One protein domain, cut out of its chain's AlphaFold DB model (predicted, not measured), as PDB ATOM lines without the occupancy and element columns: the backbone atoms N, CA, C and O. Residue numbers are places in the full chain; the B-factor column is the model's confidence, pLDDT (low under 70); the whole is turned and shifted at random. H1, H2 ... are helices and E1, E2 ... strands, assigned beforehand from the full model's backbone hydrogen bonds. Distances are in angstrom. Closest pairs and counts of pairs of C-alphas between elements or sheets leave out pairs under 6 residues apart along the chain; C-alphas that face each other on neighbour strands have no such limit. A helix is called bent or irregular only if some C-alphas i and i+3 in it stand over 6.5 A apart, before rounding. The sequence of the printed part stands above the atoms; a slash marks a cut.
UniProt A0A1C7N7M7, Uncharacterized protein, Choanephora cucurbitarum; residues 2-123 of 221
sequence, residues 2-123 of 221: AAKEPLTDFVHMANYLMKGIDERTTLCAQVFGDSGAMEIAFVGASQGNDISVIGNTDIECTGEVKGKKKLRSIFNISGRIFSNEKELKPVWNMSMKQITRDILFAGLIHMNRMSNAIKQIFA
ATOM      1  N   ALA A   2     -37.750 -44.213  17.741       32.53
ATOM      2  CA  ALA A   2     -38.715 -45.258  18.079       32.53
ATOM      3  C   ALA A   2     -40.116 -44.635  18.110       32.53
ATOM      4  O   ALA A   2     -40.304 -43.590  18.738       32.53
ATOM      5  N   ALA A   3     -41.062 -45.233  17.389       31.55
ATOM      6  CA  ALA A   3     -42.455 -44.814  17.405       31.55
ATOM      7  C   ALA A   3     -42.984 -44.906  18.844       31.55
ATOM      8  O   ALA A   3     -42.912 -45.962  19.469       31.55
ATOM      9  N   LYS A   4     -43.465 -43.781  19.384       38.47
ATOM     10  CA  LYS A   4     -44.244 -43.768  20.621       38.47
ATOM     11  C   LYS A   4     -45.580 -44.439  20.307       38.47
ATOM     12  O   LYS A   4     -46.408 -43.835  19.630       38.47
ATOM     13  N   GLU A   5     -45.772 -45.673  20.762       42.34
ATOM     14  CA  GLU A   5     -47.119 -46.238  20.879       42.34
ATOM     15  C   GLU A   5     -47.977 -45.344  21.794       42.34
ATOM     16  O   GLU A   5     -47.429 -44.622  22.639       42.34
ATOM     17  N   PRO A   6     -49.309 -45.314  21.619       39.81
ATOM     18  CA  PRO A   6     -50.143 -44.298  22.242       39.81
ATOM     19  C   PRO A   6     -50.160 -44.483  23.764       39.81
ATOM     20  O   PRO A   6     -50.694 -45.462  24.283       39.81
ATOM     21  N   LEU A   7     -49.626 -43.497  24.495       45.03
ATOM     22  CA  LEU A   7     -49.714 -43.392  25.961       45.03
ATOM     23  C   LEU A   7     -51.162 -43.558  26.484       45.03
ATOM     24  O   LEU A   7     -51.369 -43.934  27.635       45.03
ATOM     25  N   THR A   8     -52.170 -43.302  25.648       46.62
ATOM     26  CA  THR A   8     -53.601 -43.367  25.972       46.62
ATOM     27  C   THR A   8     -54.073 -44.753  26.425       46.62
ATOM     28  O   THR A   8     -54.826 -44.840  27.395       46.62
ATOM     29  N   ASP A   9     -53.565 -45.843  25.839       53.97
ATOM     30  CA  ASP A   9     -53.938 -47.212  26.248       53.97
ATOM     31  C   ASP A   9     -53.304 -47.619  27.583       53.97
ATOM     32  O   ASP A   9     -53.703 -48.595  28.223       53.97
ATOM     33  N   PHE A  10     -52.259 -46.913  28.012       52.12
ATOM     34  CA  PHE A  10     -51.616 -47.101  29.312       52.12
ATOM     35  C   PHE A  10     -52.351 -46.339  30.412       52.12
ATOM     36  O   PHE A  10     -52.636 -46.920  31.455       52.12
ATOM     37  N   VAL A  11     -52.751 -45.093  30.141       52.38
ATOM     38  CA  VAL A  11     -53.546 -44.253  31.055       52.38
ATOM     39  C   VAL A  11     -54.882 -44.914  31.410       52.38
ATOM     40  O   VAL A  11     -55.250 -44.977  32.584       52.38
ATOM     41  N   HIS A  12     -55.616 -45.438  30.420       54.44
ATOM     42  CA  HIS A  12     -56.916 -46.078  30.665       54.44
ATOM     43  C   HIS A  12     -56.797 -47.374  31.470       54.44
ATOM     44  O   HIS A  12     -57.620 -47.638  32.349       54.44
ATOM     45  N   MET A  13     -55.756 -48.164  31.208       59.19
ATOM     46  CA  MET A  13     -55.530 -49.424  31.908       59.19
ATOM     47  C   MET A  13     -55.040 -49.191  33.337       59.19
ATOM     48  O   MET A  13     -55.521 -49.843  34.254       59.19
ATOM     49  N   ALA A  14     -54.161 -48.210  33.548       58.56
ATOM     50  CA  ALA A  14     -53.737 -47.781  34.876       58.56
ATOM     51  C   ALA A  14     -54.932 -47.306  35.722       58.56
ATOM     52  O   ALA A  14     -55.121 -47.793  36.831       58.56
ATOM     53  N   ASN A  15     -55.810 -46.467  35.159       55.06
ATOM     54  CA  ASN A  15     -57.061 -46.041  35.801       55.06
ATOM     55  C   ASN A  15     -57.973 -47.211  36.198       55.06
ATOM     56  O   ASN A  15     -58.531 -47.232  37.295       55.06
ATOM     57  N   TYR A  16     -58.169 -48.166  35.285       61.22
ATOM     58  CA  TYR A  16     -59.023 -49.328  35.525       61.22
ATOM     59  C   TYR A  16     -58.457 -50.229  36.625       61.22
ATOM     60  O   TYR A  16     -59.196 -50.669  37.500       61.22
ATOM     61  N   LEU A  17     -57.146 -50.468  36.598       62.00
ATOM     62  CA  LEU A  17     -56.472 -51.370  37.524       62.00
ATOM     63  C   LEU A  17     -56.317 -50.771  38.917       62.00
ATOM     64  O   LEU A  17     -56.422 -51.496  39.894       62.00
ATOM     65  N   MET A  18     -56.090 -49.462  39.019       63.59
ATOM     66  CA  MET A  18     -55.900 -48.787  40.304       63.59
ATOM     67  C   MET A  18     -57.208 -48.518  41.056       63.59
ATOM     68  O   MET A  18     -57.177 -48.302  42.270       63.59
ATOM     69  N   LYS A  19     -58.366 -48.573  40.383       57.19
ATOM     70  CA  LYS A  19     -59.672 -48.507  41.050       57.19
ATOM     71  C   LYS A  19     -59.871 -49.734  41.945       57.19
ATOM     72  O   LYS A  19     -60.165 -50.820  41.463       57.19
ATOM     73  N   GLY A  20     -59.780 -49.526  43.259       54.62
ATOM     74  CA  GLY A  20     -60.150 -50.526  44.268       54.62
ATOM     75  C   GLY A  20     -58.995 -51.310  44.895       54.62
ATOM     76  O   GLY A  20     -59.269 -52.295  45.571       54.62
ATOM     77  N   ILE A  21     -57.736 -50.892  44.704       60.53
ATOM     78  CA  ILE A  21     -56.576 -51.572  45.313       60.53
ATOM     79  C   ILE A  21     -56.371 -51.127  46.763       60.53
ATOM     80  O   ILE A  21     -56.468 -51.949  47.669       60.53
ATOM     81  N   ASP A  22     -56.107 -49.840  46.994       70.44
ATOM     82  CA  ASP A  22     -56.062 -49.229  48.323       70.44
ATOM     83  C   ASP A  22     -56.069 -47.684  48.245       70.44
ATOM     84  O   ASP A  22     -55.959 -47.068  47.175       70.44
ATOM     85  N   GLU A  23     -56.223 -47.039  49.404       71.44
ATOM     86  CA  GLU A  23     -56.202 -45.574  49.536       71.44
ATOM     87  C   GLU A  23     -54.865 -44.968  49.075       71.44
ATOM     88  O   GLU A  23     -54.844 -43.865  48.529       71.44
ATOM     89  N   ARG A  24     -53.747 -45.693  49.238       74.06
ATOM     90  CA  ARG A  24     -52.404 -45.215  48.870       74.06
ATOM     91  C   ARG A  24     -52.194 -45.173  47.362       74.06
ATOM     92  O   ARG A  24     -51.708 -44.169  46.851       74.06
ATOM     93  N   THR A  25     -52.616 -46.211  46.649       75.88
ATOM     94  CA  THR A  25     -52.584 -46.277  45.184       75.88
ATOM     95  C   THR A  25     -53.438 -45.167  44.585       75.88
ATOM     96  O   THR A  25     -52.994 -44.458  43.681       75.88
ATOM     97  N   THR A  26     -54.632 -44.959  45.149       78.19
ATOM     98  CA  THR A  26     -55.534 -43.870  44.746       78.19
ATOM     99  C   THR A  26     -54.869 -42.507  44.943       78.19
ATOM    100  O   THR A  26     -54.903 -41.665  44.049       78.19
ATOM    101  N   LEU A  27     -54.200 -42.306  46.079       77.88
ATOM    102  CA  LEU A  27     -53.472 -41.076  46.364       77.88
ATOM    103  C   LEU A  27     -52.270 -40.876  45.424       77.88
ATOM    104  O   LEU A  27     -52.063 -39.774  44.922       77.88
ATOM    105  N   CYS A  28     -51.491 -41.918  45.125       80.88
ATOM    106  CA  CYS A  28     -50.402 -41.833  44.145       80.88
ATOM    107  C   CYS A  28     -50.911 -41.430  42.755       80.88
ATOM    108  O   CYS A  28     -50.301 -40.581  42.103       80.88
ATOM    109  N   ALA A  29     -52.037 -42.004  42.330       83.75
ATOM    110  CA  ALA A  29     -52.692 -41.669  41.074       83.75
ATOM    111  C   ALA A  29     -53.194 -40.218  41.046       83.75
ATOM    112  O   ALA A  29     -53.008 -39.527  40.051       83.75
ATOM    113  N   GLN A  30     -53.762 -39.712  42.145       83.44
ATOM    114  CA  GLN A  30     -54.180 -38.307  42.249       83.44
ATOM    115  C   GLN A  30     -52.992 -37.346  42.103       83.44
ATOM    116  O   GLN A  30     -53.041 -36.388  41.327       83.44
ATOM    117  N   VAL A  31     -51.892 -37.630  42.804       83.44
ATOM    118  CA  VAL A  31     -50.741 -36.722  42.861       83.44
ATOM    119  C   VAL A  31     -49.936 -36.732  41.566       83.44
ATOM    120  O   VAL A  31     -49.561 -35.671  41.070       83.44
ATOM    121  N   PHE A  32     -49.666 -37.901  40.989       85.38
ATOM    122  CA  PHE A  32     -48.799 -38.016  39.808       85.38
ATOM    123  C   PHE A  32     -49.549 -38.253  38.504       85.38
ATOM    124  O   PHE A  32     -48.955 -38.156  37.428       85.38
ATOM    125  N   GLY A  33     -50.844 -38.535  38.576       87.31
ATOM    126  CA  GLY A  33     -51.594 -39.097  37.463       87.31
ATOM    127  C   GLY A  33     -51.297 -40.583  37.302       87.31
ATOM    128  O   GLY A  33     -50.265 -41.086  37.754       87.31
ATOM    129  N   ASP A  34     -52.186 -41.303  36.624       84.06
ATOM    130  CA  ASP A  34     -52.087 -42.761  36.541       84.06
ATOM    131  C   ASP A  34     -50.831 -43.237  35.816       84.06
ATOM    132  O   ASP A  34     -50.185 -44.199  36.229       84.06
ATOM    133  N   SER A  35     -50.448 -42.524  34.755       82.19
ATOM    134  CA  SER A  35     -49.209 -42.798  34.029       82.19
ATOM    135  C   SER A  35     -47.980 -42.508  34.870       82.19
ATOM    136  O   SER A  35     -47.094 -43.353  34.926       82.19
ATOM    137  N   GLY A  36     -47.951 -41.374  35.573       88.50
ATOM    138  CA  GLY A  36     -46.838 -41.027  36.450       88.50
ATOM    139  C   GLY A  36     -46.674 -42.046  37.578       88.50
ATOM    140  O   GLY A  36     -45.572 -42.535  37.810       88.50
ATOM    141  N   ALA A  37     -47.772 -42.440  38.230       87.94
ATOM    142  CA  ALA A  37     -47.763 -43.450  39.287       87.94
ATOM    143  C   ALA A  37     -47.245 -44.811  38.784       87.94
ATOM    144  O   ALA A  37     -46.383 -45.421  39.421       87.94
ATOM    145  N   MET A  38     -47.706 -45.252  37.613       87.00
ATOM    146  CA  MET A  38     -47.242 -46.491  36.988       87.00
ATOM    147  C   MET A  38     -45.783 -46.431  36.525       87.00
ATOM    148  O   MET A  38     -45.055 -47.404  36.709       87.00
ATOM    149  N   GLU A  39     -45.332 -45.320  35.937       88.31
ATOM    150  CA  GLU A  39     -43.930 -45.132  35.536       88.31
ATOM    151  C   GLU A  39     -43.006 -45.155  36.756       88.31
ATOM    152  O   GLU A  39     -41.968 -45.818  36.733       88.31
ATOM    153  N   ILE A  40     -43.406 -44.496  37.848       89.31
ATOM    154  CA  ILE A  40     -42.686 -44.545  39.122       89.31
ATOM    155  C   ILE A  40     -42.615 -45.997  39.604       89.31
ATOM    156  O   ILE A  40     -41.519 -46.526  39.768       89.31
ATOM    157  N   ALA A  41     -43.743 -46.692  39.748       89.62
ATOM    158  CA  ALA A  41     -43.741 -48.090  40.183       89.62
ATOM    159  C   ALA A  41     -42.890 -49.004  39.279       89.62
ATOM    160  O   ALA A  41     -42.148 -49.855  39.771       89.62
ATOM    161  N   PHE A  42     -42.923 -48.793  37.961       89.81
ATOM    162  CA  PHE A  42     -42.087 -49.511  37.002       89.81
ATOM    163  C   PHE A  42     -40.590 -49.267  37.226       89.81
ATOM    164  O   PHE A  42     -39.803 -50.220  37.239       89.81
ATOM    165  N   VAL A  43     -40.172 -48.010  37.398       88.19
ATOM    166  CA  VAL A  43     -38.767 -47.673  37.674       88.19
ATOM    167  C   VAL A  43     -38.319 -48.340  38.971       88.19
ATOM    168  O   VAL A  43     -37.238 -48.925  39.010       88.19
ATOM    169  N   GLY A  44     -39.172 -48.328  39.994       86.56
ATOM    170  CA  GLY A  44     -38.899 -48.959  41.283       86.56
ATOM    171  C   GLY A  44     -38.697 -50.469  41.172       86.56
ATOM    172  O   GLY A  44     -37.710 -51.004  41.682       86.56
ATOM    173  N   ALA A  45     -39.571 -51.144  40.420       85.19
ATOM    174  CA  ALA A  45     -39.482 -52.581  40.169       85.19
ATOM    175  C   ALA A  45     -38.252 -52.968  39.325       85.19
ATOM    176  O   ALA A  45     -37.596 -53.972  39.595       85.19
ATOM    177  N   SER A  46     -37.925 -52.184  38.292       82.50
ATOM    178  CA  SER A  46     -36.910 -52.555  37.287       82.50
ATOM    179  C   SER A  46     -35.484 -52.101  37.628       82.50
ATOM    180  O   SER A  46     -34.505 -52.796  37.312       82.50
ATOM    181  N   GLN A  47     -35.353 -50.938  38.270       82.69
ATOM    182  CA  GLN A  47     -34.078 -50.269  38.552       82.69
ATOM    183  C   GLN A  47     -33.776 -50.169  40.057       82.69
ATOM    184  O   GLN A  47     -32.660 -49.815  40.432       82.69
ATOM    185  N   GLY A  48     -34.728 -50.537  40.918       82.69
ATOM    186  CA  GLY A  48     -34.593 -50.478  42.370       82.69
ATOM    187  C   GLY A  48     -35.103 -49.164  42.960       82.69
ATOM    188  O   GLY A  48     -35.741 -48.365  42.292       82.69
ATOM    189  N   ASN A  49     -34.828 -48.939  44.246       82.06
ATOM    190  CA  ASN A  49     -35.457 -47.861  45.027       82.06
ATOM    191  C   ASN A  49     -34.483 -46.757  45.481       82.06
ATOM    192  O   ASN A  49     -34.875 -45.867  46.234       82.06
ATOM    193  N   ASP A  50     -33.215 -46.814  45.066       83.06
ATOM    194  CA  ASP A  50     -32.193 -45.852  45.483       83.06
ATOM    195  C   ASP A  50     -32.235 -44.579  44.623       83.06
ATOM    196  O   ASP A  50     -31.711 -44.534  43.510       83.06
ATOM    197  N   ILE A  51     -32.828 -43.512  45.166       82.12
ATOM    198  CA  ILE A  51     -32.972 -42.204  44.505       82.12
ATOM    199  C   ILE A  51     -31.625 -41.581  44.094       82.12
ATOM    200  O   ILE A  51     -31.590 -40.753  43.176       82.12
ATOM    201  N   SER A  52     -30.504 -41.962  44.714       81.00
ATOM    202  CA  SER A  52     -29.185 -41.498  44.266       81.00
ATOM    203  C   SER A  52     -28.841 -42.028  42.867       81.00
ATOM    204  O   SER A  52     -28.261 -41.288  42.070       81.00
ATOM    205  N   VAL A  53     -29.305 -43.240  42.545       83.56
ATOM    206  CA  VAL A  53     -29.101 -43.938  41.270       83.56
ATOM    207  C   VAL A  53     -30.168 -43.545  40.248       83.56
ATOM    208  O   VAL A  53     -29.843 -43.129  39.138       83.56
ATOM    209  N   ILE A  54     -31.448 -43.622  40.626       86.50
ATOM    210  CA  ILE A  54     -32.580 -43.448  39.691       86.50
ATOM    211  C   ILE A  54     -33.136 -42.018  39.643       86.50
ATOM    212  O   ILE A  54     -34.057 -41.718  38.887       86.50
ATOM    213  N   GLY A  55     -32.591 -41.100  40.444       85.75
ATOM    214  CA  GLY A  55     -33.141 -39.752  40.613       85.75
ATOM    215  C   GLY A  55     -33.171 -38.895  39.341       85.75
ATOM    216  O   GLY A  55     -33.944 -37.939  39.278       85.75
ATOM    217  N   ASN A  56     -32.357 -39.235  38.337       90.00
ATOM    218  CA  ASN A  56     -32.281 -38.524  37.058       90.00
ATOM    219  C   ASN A  56     -33.256 -39.052  35.990       90.00
ATOM    220  O   ASN A  56     -33.298 -38.495  34.886       90.00
ATOM    221  N   THR A  57     -34.041 -40.082  36.304       88.25
ATOM    222  CA  THR A  57     -35.081 -40.606  35.415       88.25
ATOM    223  C   THR A  57     -36.190 -39.576  35.247       88.25
ATOM    224  O   THR A  57     -36.635 -38.966  36.220       88.25
ATOM    225  N   ASP A  58     -36.595 -39.348  33.999       91.69
ATOM    226  CA  ASP A  58     -37.740 -38.501  33.690       91.69
ATOM    227  C   ASP A  58     -39.036 -39.297  33.817       91.69
ATOM    228  O   ASP A  58     -39.119 -40.400  33.287       91.69
ATOM    229  N   ILE A  59     -40.032 -38.692  34.457       89.94
ATOM    230  CA  ILE A  59     -41.386 -39.215  34.616       89.94
ATOM    231  C   ILE A  59     -42.360 -38.185  34.054       89.94
ATOM    232  O   ILE A  59     -42.261 -36.994  34.379       89.94
ATOM    233  N   GLU A  60     -43.303 -38.628  33.228       91.12
ATOM    234  CA  GLU A  60     -44.389 -37.774  32.748       91.12
ATOM    235  C   GLU A  60     -45.557 -37.821  33.741       91.12
ATOM    236  O   GLU A  60     -46.237 -38.837  33.879       91.12
ATOM    237  N   CYS A  61     -45.787 -36.719  34.459       88.25
ATOM    238  CA  CYS A  61     -46.854 -36.640  35.458       88.25
ATOM    239  C   CYS A  61     -48.071 -35.881  34.910       88.25
ATOM    240  O   CYS A  61     -47.933 -34.825  34.284       88.25
ATOM    241  N   THR A  62     -49.272 -36.393  35.178       88.25
ATOM    242  CA  THR A  62     -50.544 -35.829  34.687       88.25
ATOM    243  C   THR A  62     -51.532 -35.459  35.798       88.25
ATOM    244  O   THR A  62     -52.598 -34.921  35.496       88.25
ATOM    245  N   GLY A  63     -51.182 -35.713  37.062       87.00
ATOM    246  CA  GLY A  63     -51.991 -35.388  38.243       87.00
ATOM    247  C   GLY A  63     -51.780 -33.959  38.749       87.00
ATOM    248  O   GLY A  63     -51.634 -33.010  37.970       87.00
ATOM    249  N   GLU A  64     -51.757 -33.795  40.072       86.19
ATOM    250  CA  GLU A  64     -51.403 -32.526  40.730       86.19
ATOM    251  C   GLU A  64     -49.994 -32.053  40.342       86.19
ATOM    252  O   GLU A  64     -49.778 -30.887  39.996       86.19
ATOM    253  N   VAL A  65     -49.032 -32.979  40.333       85.06
ATOM    254  CA  VAL A  65     -47.718 -32.772  39.727       85.06
ATOM    255  C   VAL A  65     -47.872 -32.911  38.217       85.06
ATOM    256  O   VAL A  65     -48.277 -33.959  37.719       85.06
ATOM    257  N   LYS A  66     -47.522 -31.854  37.478       87.75
ATOM    258  CA  LYS A  66     -47.713 -31.789  36.023       87.75
ATOM    259  C   LYS A  66     -46.414 -31.763  35.231       87.75
ATOM    260  O   LYS A  66     -45.441 -31.099  35.614       87.75
ATOM    261  N   GLY A  67     -46.482 -32.396  34.065       89.44
ATOM    262  CA  GLY A  67     -45.461 -32.414  33.032       89.44
ATOM    263  C   GLY A  67     -44.288 -33.327  33.361       89.44
ATOM    264  O   GLY A  67     -44.256 -34.023  34.378       89.44
ATOM    265  N   LYS A  68     -43.282 -33.271  32.494       92.31
ATOM    266  CA  LYS A  68     -42.050 -34.038  32.627       92.31
ATOM    267  C   LYS A  68     -41.212 -33.569  33.824       92.31
ATOM    268  O   LYS A  68     -40.750 -32.423  33.858       92.31
ATOM    269  N   LYS A  69     -40.991 -34.447  34.806       91.31
ATOM    270  CA  LYS A  69     -40.207 -34.168  36.023       91.31
ATOM    271  C   LYS A  69     -39.146 -35.235  36.257       91.31
ATOM    272  O   LYS A  69     -39.329 -36.397  35.921       91.31
ATOM    273  N   LYS A  70     -38.037 -34.839  36.881       91.94
ATOM    274  CA  LYS A  70     -37.026 -35.783  37.363       91.94
ATOM    275  C   LYS A  70     -37.546 -36.491  38.607       91.94
ATOM    276  O   LYS A  70     -38.119 -35.847  39.484       91.94
ATOM    277  N   LEU A  71     -37.278 -37.784  38.748       87.69
ATOM    278  CA  LEU A  71     -37.731 -38.553  39.908       87.69
ATOM    279  C   LEU A  71     -37.261 -37.934  41.237       87.69
ATOM    280  O   LEU A  71     -38.033 -37.814  42.185       87.69
ATOM    281  N   ARG A  72     -36.026 -37.422  41.286       87.19
ATOM    282  CA  ARG A  72     -35.513 -36.690  42.456       87.19
ATOM    283  C   ARG A  72     -36.339 -35.442  42.779       87.19
ATOM    284  O   ARG A  72     -36.565 -35.157  43.951       87.19
ATOM    285  N   SER A  73     -36.781 -34.686  41.771       84.62
ATOM    286  CA  SER A  73     -37.610 -33.504  42.024       84.62
ATOM    287  C   SER A  73     -39.011 -33.896  42.472       84.62
ATOM    288  O   SER A  73     -39.543 -33.230  43.348       84.62
ATOM    289  N   ILE A  74     -39.568 -34.999  41.968       83.81
ATOM    290  CA  ILE A  74     -40.862 -35.537  42.411       83.81
ATOM    291  C   ILE A  74     -40.854 -35.849  43.915       83.81
ATOM    292  O   ILE A  74     -41.720 -35.363  44.643       83.81
ATOM    293  N   PHE A  75     -39.852 -36.581  44.409       77.06
ATOM    294  CA  PHE A  75     -39.755 -36.909  45.841       77.06
ATOM    295  C   PHE A  75     -39.414 -35.696  46.724       77.06
ATOM    296  O   PHE A  75     -39.822 -35.642  47.879       77.06
ATOM    297  N   ASN A  76     -38.744 -34.677  46.180       73.12
ATOM    298  CA  ASN A  76     -38.494 -33.425  46.903       73.12
ATOM    299  C   ASN A  76     -39.708 -32.474  46.918       73.12
ATOM    300  O   ASN A  76     -39.879 -31.710  47.868       73.12
ATOM    301  N   ILE A  77     -40.524 -32.477  45.857       61.25
ATOM    302  CA  ILE A  77     -41.711 -31.621  45.692       61.25
ATOM    303  C   ILE A  77     -42.901 -32.192  46.458       61.25
ATOM    304  O   ILE A  77     -43.609 -31.438  47.119       61.25
ATOM    305  N   SER A  78     -43.109 -33.507  46.400       55.72
ATOM    306  CA  SER A  78     -44.195 -34.171  47.126       55.72
ATOM    307  C   SER A  78     -44.126 -33.901  48.630       55.72
ATOM    308  O   SER A  78     -45.142 -33.562  49.219       55.72
ATOM    309  N   GLY A  79     -42.933 -33.864  49.234       52.78
ATOM    310  CA  GLY A  79     -42.776 -33.441  50.633       52.78
ATOM    311  C   GLY A  79     -43.208 -31.992  50.941       52.78
ATOM    312  O   GLY A  79     -43.410 -31.664  52.105       52.78
ATOM    313  N   ARG A  80     -43.355 -31.120  49.929       45.94
ATOM    314  CA  ARG A  80     -43.722 -29.693  50.066       45.94
ATOM    315  C   ARG A  80     -45.158 -29.364  49.642       45.94
ATOM    316  O   ARG A  80     -45.726 -28.419  50.175       45.94
ATOM    317  N   ILE A  81     -45.753 -30.105  48.700       45.91
ATOM    318  CA  ILE A  81     -47.146 -29.877  48.255       45.91
ATOM    319  C   ILE A  81     -48.131 -30.052  49.426       45.91
ATOM    320  O   ILE A  81     -49.092 -29.299  49.535       45.91
ATOM    321  N   PHE A  82     -47.835 -30.949  50.371       46.78
ATOM    322  CA  PHE A  82     -48.707 -31.237  51.519       46.78
ATOM    323  C   PHE A  82     -48.416 -30.417  52.780       46.78
ATOM    324  O   PHE A  82     -49.091 -30.602  53.788       46.78
ATOM    325  N   SER A  83     -47.429 -29.515  52.765       42.72
ATOM    326  CA  SER A  83     -47.120 -28.685  53.937       42.72
ATOM    327  C   SER A  83     -47.858 -27.344  53.959       42.72
ATOM    328  O   SER A  83     -47.726 -26.614  54.938       42.72
ATOM    329  N   ASN A  84     -48.585 -26.981  52.894       38.44
ATOM    330  CA  ASN A  84     -49.034 -25.601  52.681       38.44
ATOM    331  C   ASN A  84     -50.532 -25.317  52.850       38.44
ATOM    332  O   ASN A  84     -50.922 -24.167  52.675       38.44
ATOM    333  N   GLU A  85     -51.362 -26.270  53.271       38.25
ATOM    334  CA  GLU A  85     -52.755 -25.968  53.617       38.25
ATOM    335  C   GLU A  85     -53.146 -26.582  54.961       38.25
ATOM    336  O   GLU A  85     -52.885 -27.748  55.263       38.25
ATOM    337  N   LYS A  86     -53.743 -25.731  55.800       40.38
ATOM    338  CA  LYS A  86     -54.381 -26.090  57.064       40.38
ATOM    339  C   LYS A  86     -55.313 -27.289  56.807       40.38
ATOM    340  O   LYS A  86     -56.206 -27.169  55.984       40.38
ATOM    341  N   GLU A  87     -55.105 -28.388  57.538       42.94
ATOM    342  CA  GLU A  87     -55.978 -29.584  57.638       42.94
ATOM    343  C   GLU A  87     -55.737 -30.829  56.754       42.94
ATOM    344  O   GLU A  87     -56.624 -31.680  56.685       42.94
ATOM    345  N   LEU A  88     -54.550 -31.078  56.186       38.88
ATOM    346  CA  LEU A  88     -54.288 -32.389  55.556       38.88
ATOM    347  C   LEU A  88     -53.259 -33.246  56.306       38.88
ATOM    348  O   LEU A  88     -52.141 -32.840  56.609       38.88
ATOM    349  N   LYS A  89     -53.717 -34.458  56.649       41.25
ATOM    350  CA  LYS A  89     -53.030 -35.508  57.410       41.25
ATOM    351  C   LYS A  89     -51.617 -35.790  56.858       41.25
ATOM    352  O   LYS A  89     -51.414 -35.735  55.644       41.25
ATOM    353  N   PRO A  90     -50.656 -36.196  57.709       43.62
ATOM    354  CA  PRO A  90     -49.285 -36.516  57.310       43.62
ATOM    355  C   PRO A  90     -49.250 -37.858  56.552       43.62
ATOM    356  O   PRO A  90     -48.897 -38.886  57.122       43.62
ATOM    357  N   VAL A  91     -49.687 -37.890  55.290       47.69
ATOM    358  CA  VAL A  91     -49.880 -39.151  54.535       47.69
ATOM    359  C   VAL A  91     -48.782 -39.396  53.491       47.69
ATOM    360  O   VAL A  91     -48.608 -40.517  53.024       47.69
ATOM    361  N   TRP A  92     -47.957 -38.397  53.171       57.47
ATOM    362  CA  TRP A  92     -47.044 -38.466  52.023       57.47
ATOM    363  C   TRP A  92     -45.576 -38.805  52.344       57.47
ATOM    364  O   TRP A  92     -44.658 -38.358  51.666       57.47
ATOM    365  N   ASN A  93     -45.344 -39.669  53.337       62.66
ATOM    366  CA  ASN A  93     -44.046 -40.338  53.543       62.66
ATOM    367  C   ASN A  93     -43.962 -41.662  52.755       62.66
ATOM    368  O   ASN A  93     -43.437 -42.659  53.254       62.66
ATOM    369  N   MET A  94     -44.514 -41.703  51.535       67.38
ATOM    370  CA  MET A  94     -44.429 -42.891  50.688       67.38
ATOM    371  C   MET A  94     -43.069 -42.967  50.001       67.38
ATOM    372  O   MET A  94     -42.703 -42.146  49.163       67.38
ATOM    373  N   SER A  95     -42.314 -43.993  50.360       77.69
ATOM    374  CA  SER A  95     -41.088 -44.383  49.678       77.69
ATOM    375  C   SER A  95     -41.390 -45.017  48.318       77.69
ATOM    376  O   SER A  95     -42.416 -45.669  48.128       77.69
ATOM    377  N   MET A  96     -40.429 -44.932  47.399       82.31
ATOM    378  CA  MET A  96     -40.449 -45.646  46.115       82.31
ATOM    379  C   MET A  96     -40.798 -47.136  46.265       82.31
ATOM    380  O   MET A  96     -41.571 -47.698  45.489       82.31
ATOM    381  N   LYS A  97     -40.275 -47.761  47.326       81.00
ATOM    382  CA  LYS A  97     -40.521 -49.164  47.657       81.00
ATOM    383  C   LYS A  97     -41.992 -49.432  47.977       81.00
ATOM    384  O   LYS A  97     -42.499 -50.487  47.614       81.00
ATOM    385  N   GLN A  98     -42.663 -48.508  48.664       78.56
ATOM    386  CA  GLN A  98     -44.097 -48.619  48.947       78.56
ATOM    387  C   GLN A  98     -44.912 -48.461  47.665       78.56
ATOM    388  O   GLN A  98     -45.722 -49.328  47.384       78.56
ATOM    389  N   ILE A  99     -44.611 -47.462  46.829       81.62
ATOM    390  CA  ILE A  99     -45.316 -47.258  45.549       81.62
ATOM    391  C   ILE A  99     -45.187 -48.496  44.649       81.62
ATOM    392  O   ILE A  99     -46.171 -48.989  44.108       81.62
ATOM    393  N   THR A 100     -43.979 -49.053  44.542       82.94
ATOM    394  CA  THR A 100     -43.716 -50.283  43.773       82.94
ATOM    395  C   THR A 100     -44.506 -51.478  44.314       82.94
ATOM    396  O   THR A 100     -45.000 -52.300  43.545       82.94
ATOM    397  N   ARG A 101     -44.640 -51.568  45.642       79.00
ATOM    398  CA  ARG A 101     -45.428 -52.604  46.320       79.00
ATOM    399  C   ARG A 101     -46.934 -52.415  46.208       79.00
ATOM    400  O   ARG A 101     -47.648 -53.399  46.323       79.00
ATOM    401  N   ASP A 102     -47.408 -51.190  46.055       80.00
ATOM    402  CA  ASP A 102     -48.838 -50.908  45.960       80.00
ATOM    403  C   ASP A 102     -49.312 -51.057  44.494       80.00
ATOM    404  O   ASP A 102     -50.431 -51.492  44.229       80.00
ATOM    405  N   ILE A 103     -48.412 -50.836  43.524       84.56
ATOM    406  CA  ILE A 103     -48.675 -50.932  42.076       84.56
ATOM    407  C   ILE A 103     -47.842 -52.066  41.442       84.56
ATOM    408  O   ILE A 103     -47.065 -51.885  40.500       84.56
ATOM    409  N   LEU A 104     -48.009 -53.281  41.967       84.00
ATOM    410  CA  LEU A 104     -47.157 -54.456  41.686       84.00
ATOM    411  C   LEU A 104     -47.149 -54.894  40.214       84.00
ATOM    412  O   LEU A 104     -46.202 -55.523  39.742       84.00
ATOM    413  N   PHE A 105     -48.227 -54.606  39.483       84.75
ATOM    414  CA  PHE A 105     -48.393 -54.973  38.074       84.75
ATOM    415  C   PHE A 105     -47.741 -53.978  37.112       84.75
ATOM    416  O   PHE A 105     -47.705 -54.249  35.911       84.75
ATOM    417  N   ALA A 106     -47.219 -52.846  37.601       85.19
ATOM    418  CA  ALA A 106     -46.572 -51.851  36.753       85.19
ATOM    419  C   ALA A 106     -45.412 -52.458  35.954       85.19
ATOM    420  O   ALA A 106     -45.338 -52.264  34.741       85.19
ATOM    421  N   GLY A 107     -44.570 -53.264  36.614       84.19
ATOM    422  CA  GLY A 107     -43.486 -54.021  35.982       84.19
ATOM    423  C   GLY A 107     -43.982 -54.904  34.835       84.19
ATOM    424  O   GLY A 107     -43.567 -54.721  33.689       84.19
ATOM    425  N   LEU A 108     -44.925 -55.800  35.140       90.12
ATOM    426  CA  LEU A 108     -45.549 -56.720  34.185       90.12
ATOM    427  C   LEU A 108     -46.133 -55.997  32.967       90.12
ATOM    428  O   LEU A 108     -45.804 -56.323  31.830       90.12
ATOM    429  N   ILE A 109     -47.004 -55.017  33.198       86.19
ATOM    430  CA  ILE A 109     -47.754 -54.348  32.131       86.19
ATOM    431  C   ILE A 109     -46.832 -53.537  31.237       86.19
ATOM    432  O   ILE A 109     -46.944 -53.599  30.010       86.19
ATOM    433  N   HIS A 110     -45.937 -52.769  31.854       83.38
ATOM    434  CA  HIS A 110     -45.044 -51.895  31.120       83.38
ATOM    435  C   HIS A 110     -44.072 -52.720  30.277       83.38
ATOM    436  O   HIS A 110     -43.958 -52.482  29.078       83.38
ATOM    437  N   MET A 111     -43.447 -53.753  30.855       85.94
ATOM    438  CA  MET A 111     -42.560 -54.631  30.092       85.94
ATOM    439  C   MET A 111     -43.299 -55.387  28.998       85.94
ATOM    440  O   MET A 111     -42.791 -55.434  27.886       85.94
ATOM    441  N   ASN A 112     -44.494 -55.932  29.256       86.50
ATOM    442  CA  ASN A 112     -45.223 -56.737  28.272       86.50
ATOM    443  C   ASN A 112     -45.458 -55.984  26.950       86.50
ATOM    444  O   ASN A 112     -45.377 -56.584  25.879       86.50
ATOM    445  N   ARG A 113     -45.676 -54.665  27.032       83.62
ATOM    446  CA  ARG A 113     -45.897 -53.769  25.885       83.62
ATOM    447  C   ARG A 113     -44.615 -53.314  25.185       83.62
ATOM    448  O   ARG A 113     -44.672 -52.797  24.078       83.62
ATOM    449  N   MET A 114     -43.452 -53.488  25.806       83.94
ATOM    450  CA  MET A 114     -42.187 -53.083  25.200       83.94
ATOM    451  C   MET A 114     -41.763 -54.031  24.079       83.94
ATOM    452  O   MET A 114     -42.023 -55.236  24.106       83.94
ATOM    453  N   SER A 115     -41.023 -53.494  23.109       86.25
ATOM    454  CA  SER A 115     -40.388 -54.317  22.081       86.25
ATOM    455  C   SER A 115     -39.347 -55.257  22.693       86.25
ATOM    456  O   SER A 115     -38.723 -54.950  23.714       86.25
ATOM    457  N   ASN A 116     -39.090 -56.388  22.030       86.75
ATOM    458  CA  ASN A 116     -38.078 -57.345  22.485       86.75
ATOM    459  C   ASN A 116     -36.692 -56.703  22.635       86.75
ATOM    460  O   ASN A 116     -35.975 -57.024  23.574       86.75
ATOM    461  N   ALA A 117     -36.330 -55.752  21.768       85.44
ATOM    462  CA  ALA A 117     -35.062 -55.033  21.877       85.44
ATOM    463  C   ALA A 117     -34.950 -54.242  23.192       85.44
ATOM    464  O   ALA A 117     -33.900 -54.253  23.828       85.44
ATOM    465  N   ILE A 118     -36.039 -53.599  23.629       83.88
ATOM    466  CA  ILE A 118     -36.072 -52.856  24.895       83.88
ATOM    467  C   ILE A 118     -36.065 -53.821  26.081       83.88
ATOM    468  O   ILE A 118     -35.309 -53.616  27.026       83.88
ATOM    469  N   LYS A 119     -36.845 -54.905  26.013       85.50
ATOM    470  CA  LYS A 119     -36.873 -55.966  27.034       85.50
ATOM    471  C   LYS A 119     -35.470 -56.493  27.361       85.50
ATOM    472  O   LYS A 119     -35.135 -56.642  28.533       85.50
ATOM    473  N   GLN A 120     -34.625 -56.689  26.347       84.75
ATOM    474  CA  GLN A 120     -33.249 -57.167  26.537       84.75
ATOM    475  C   GLN A 120     -32.352 -56.197  27.319       84.75
ATOM    476  O   GLN A 120     -31.429 -56.641  27.989       84.75
ATOM    477  N   ILE A 121     -32.632 -54.889  27.294       85.94
ATOM    478  CA  ILE A 121     -31.874 -53.896  28.076       85.94
ATOM    479  C   ILE A 121     -32.130 -54.074  29.581       85.94
ATOM    480  O   ILE A 121     -31.250 -53.814  30.398       85.94
ATOM    481  N   PHE A 122     -33.328 -54.527  29.954       82.75
ATOM    482  CA  PHE A 122     -33.715 -54.722  31.351       82.75
ATOM    483  C   PHE A 122     -33.464 -56.139  31.871       82.75
ATOM    484  O   PHE A 122     -33.484 -56.346  33.089       82.75
ATOM    485  N   ALA A 123     -33.226 -57.096  30.972       85.38
ATOM    486  CA  ALA A 123     -32.955 -58.478  31.329       85.38
ATOM    487  C   ALA A 123     -31.729 -58.559  32.245       85.38
ATOM    488  O   ALA A 123     -30.654 -58.035  31.939       85.38
TER     489      ALA A 123
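This is residues 2 to 123 of the 221 residues of an uncharacterized protein of Choanephora cucurbitarum (UniProt A0A1C7N7M7). H2b, one arm of a long bent helix, makes the core; the small hairpin of E1 and E2 packs on it through E1, H5 crosses it, H1 packs on its first residues, 34 to 38, and H6 packs on it about perpendicular, at 86 degrees. Residues 84 to 89 stick out at one end of the longest axis, and H7 lies at the other. The printed part has 122 residues, mostly helix, in the order H1 H2 H3 E1 E2 H4 H5 H6 H7; the sheet, E1 - E2, is antiparallel. It is compact, with a radius of gyration of the C-alphas of 14.3 A, and spans 49 by 32 by 24 A.

E1, residues 58 to 62, and E2, residues 66 to 70, form an antiparallel hairpin at 161 degrees; N 59 and O 69, 2.8 A apart, are within hydrogen-bond range. H2, residues 23 to 47, was assigned as one helix by its hydrogen bonds but is bent, with C-alphas 31 and 34 8.8 A apart; its arms are H2a, residues 23 to 31, and H2b, residues 34 to 47. The closest C-alphas of H2b and E1, those of Gly 36 and Cys 61, are 4.5 A apart. H2b touches H5, residues 96 to 102, at a steep tilt of 67 degrees (closest C-alphas Ala 41 and Thr 100, 4.2 A). It also touches H6, residues 106 to 113, about perpendicular at 86 degrees (Phe 42 and Gly 107, 4.8 A), and, with residues 34 to 38 alone, H1, residues 8 to 18, at 83 degrees (Val 11 and Ser 35, 5.5 A). H3, residues 51 to 54, touches H4, residues 71 to 81 (Ile 51 and Arg 72, 6.4 A). H7, residues 116 to 122, is close to H6 but not clearly touching (Met 111 and Lys 119, 6.6 A). Every O i to N i+4 pair is within range in H2a, H2b, H5 and H6, but 6 of 7 in H1, 5 of 7 in H4 and 1 of 3 in H7, which has 3 of 4 O i to N i+3 pairs; H3 is too short for such a pair.

H2b is 19.6 A long, H1 15.5 A, H4 15.3 A and E1 13.1 A. H1 begins at C-alpha 8 (-53.601, -43.367, 25.972), and H7 ends at C-alpha 122 (-33.715, -54.722, 31.351).

The two C-alphas farthest apart, Lys 86 and Ala 117, are 49.5 A apart. The printed part has no cut; the link H4 to H5, residues 82 to 95, is long. The mean pLDDT of the printed part is 73.7, and residues 2 to 21 and 77 to 94 are under 70.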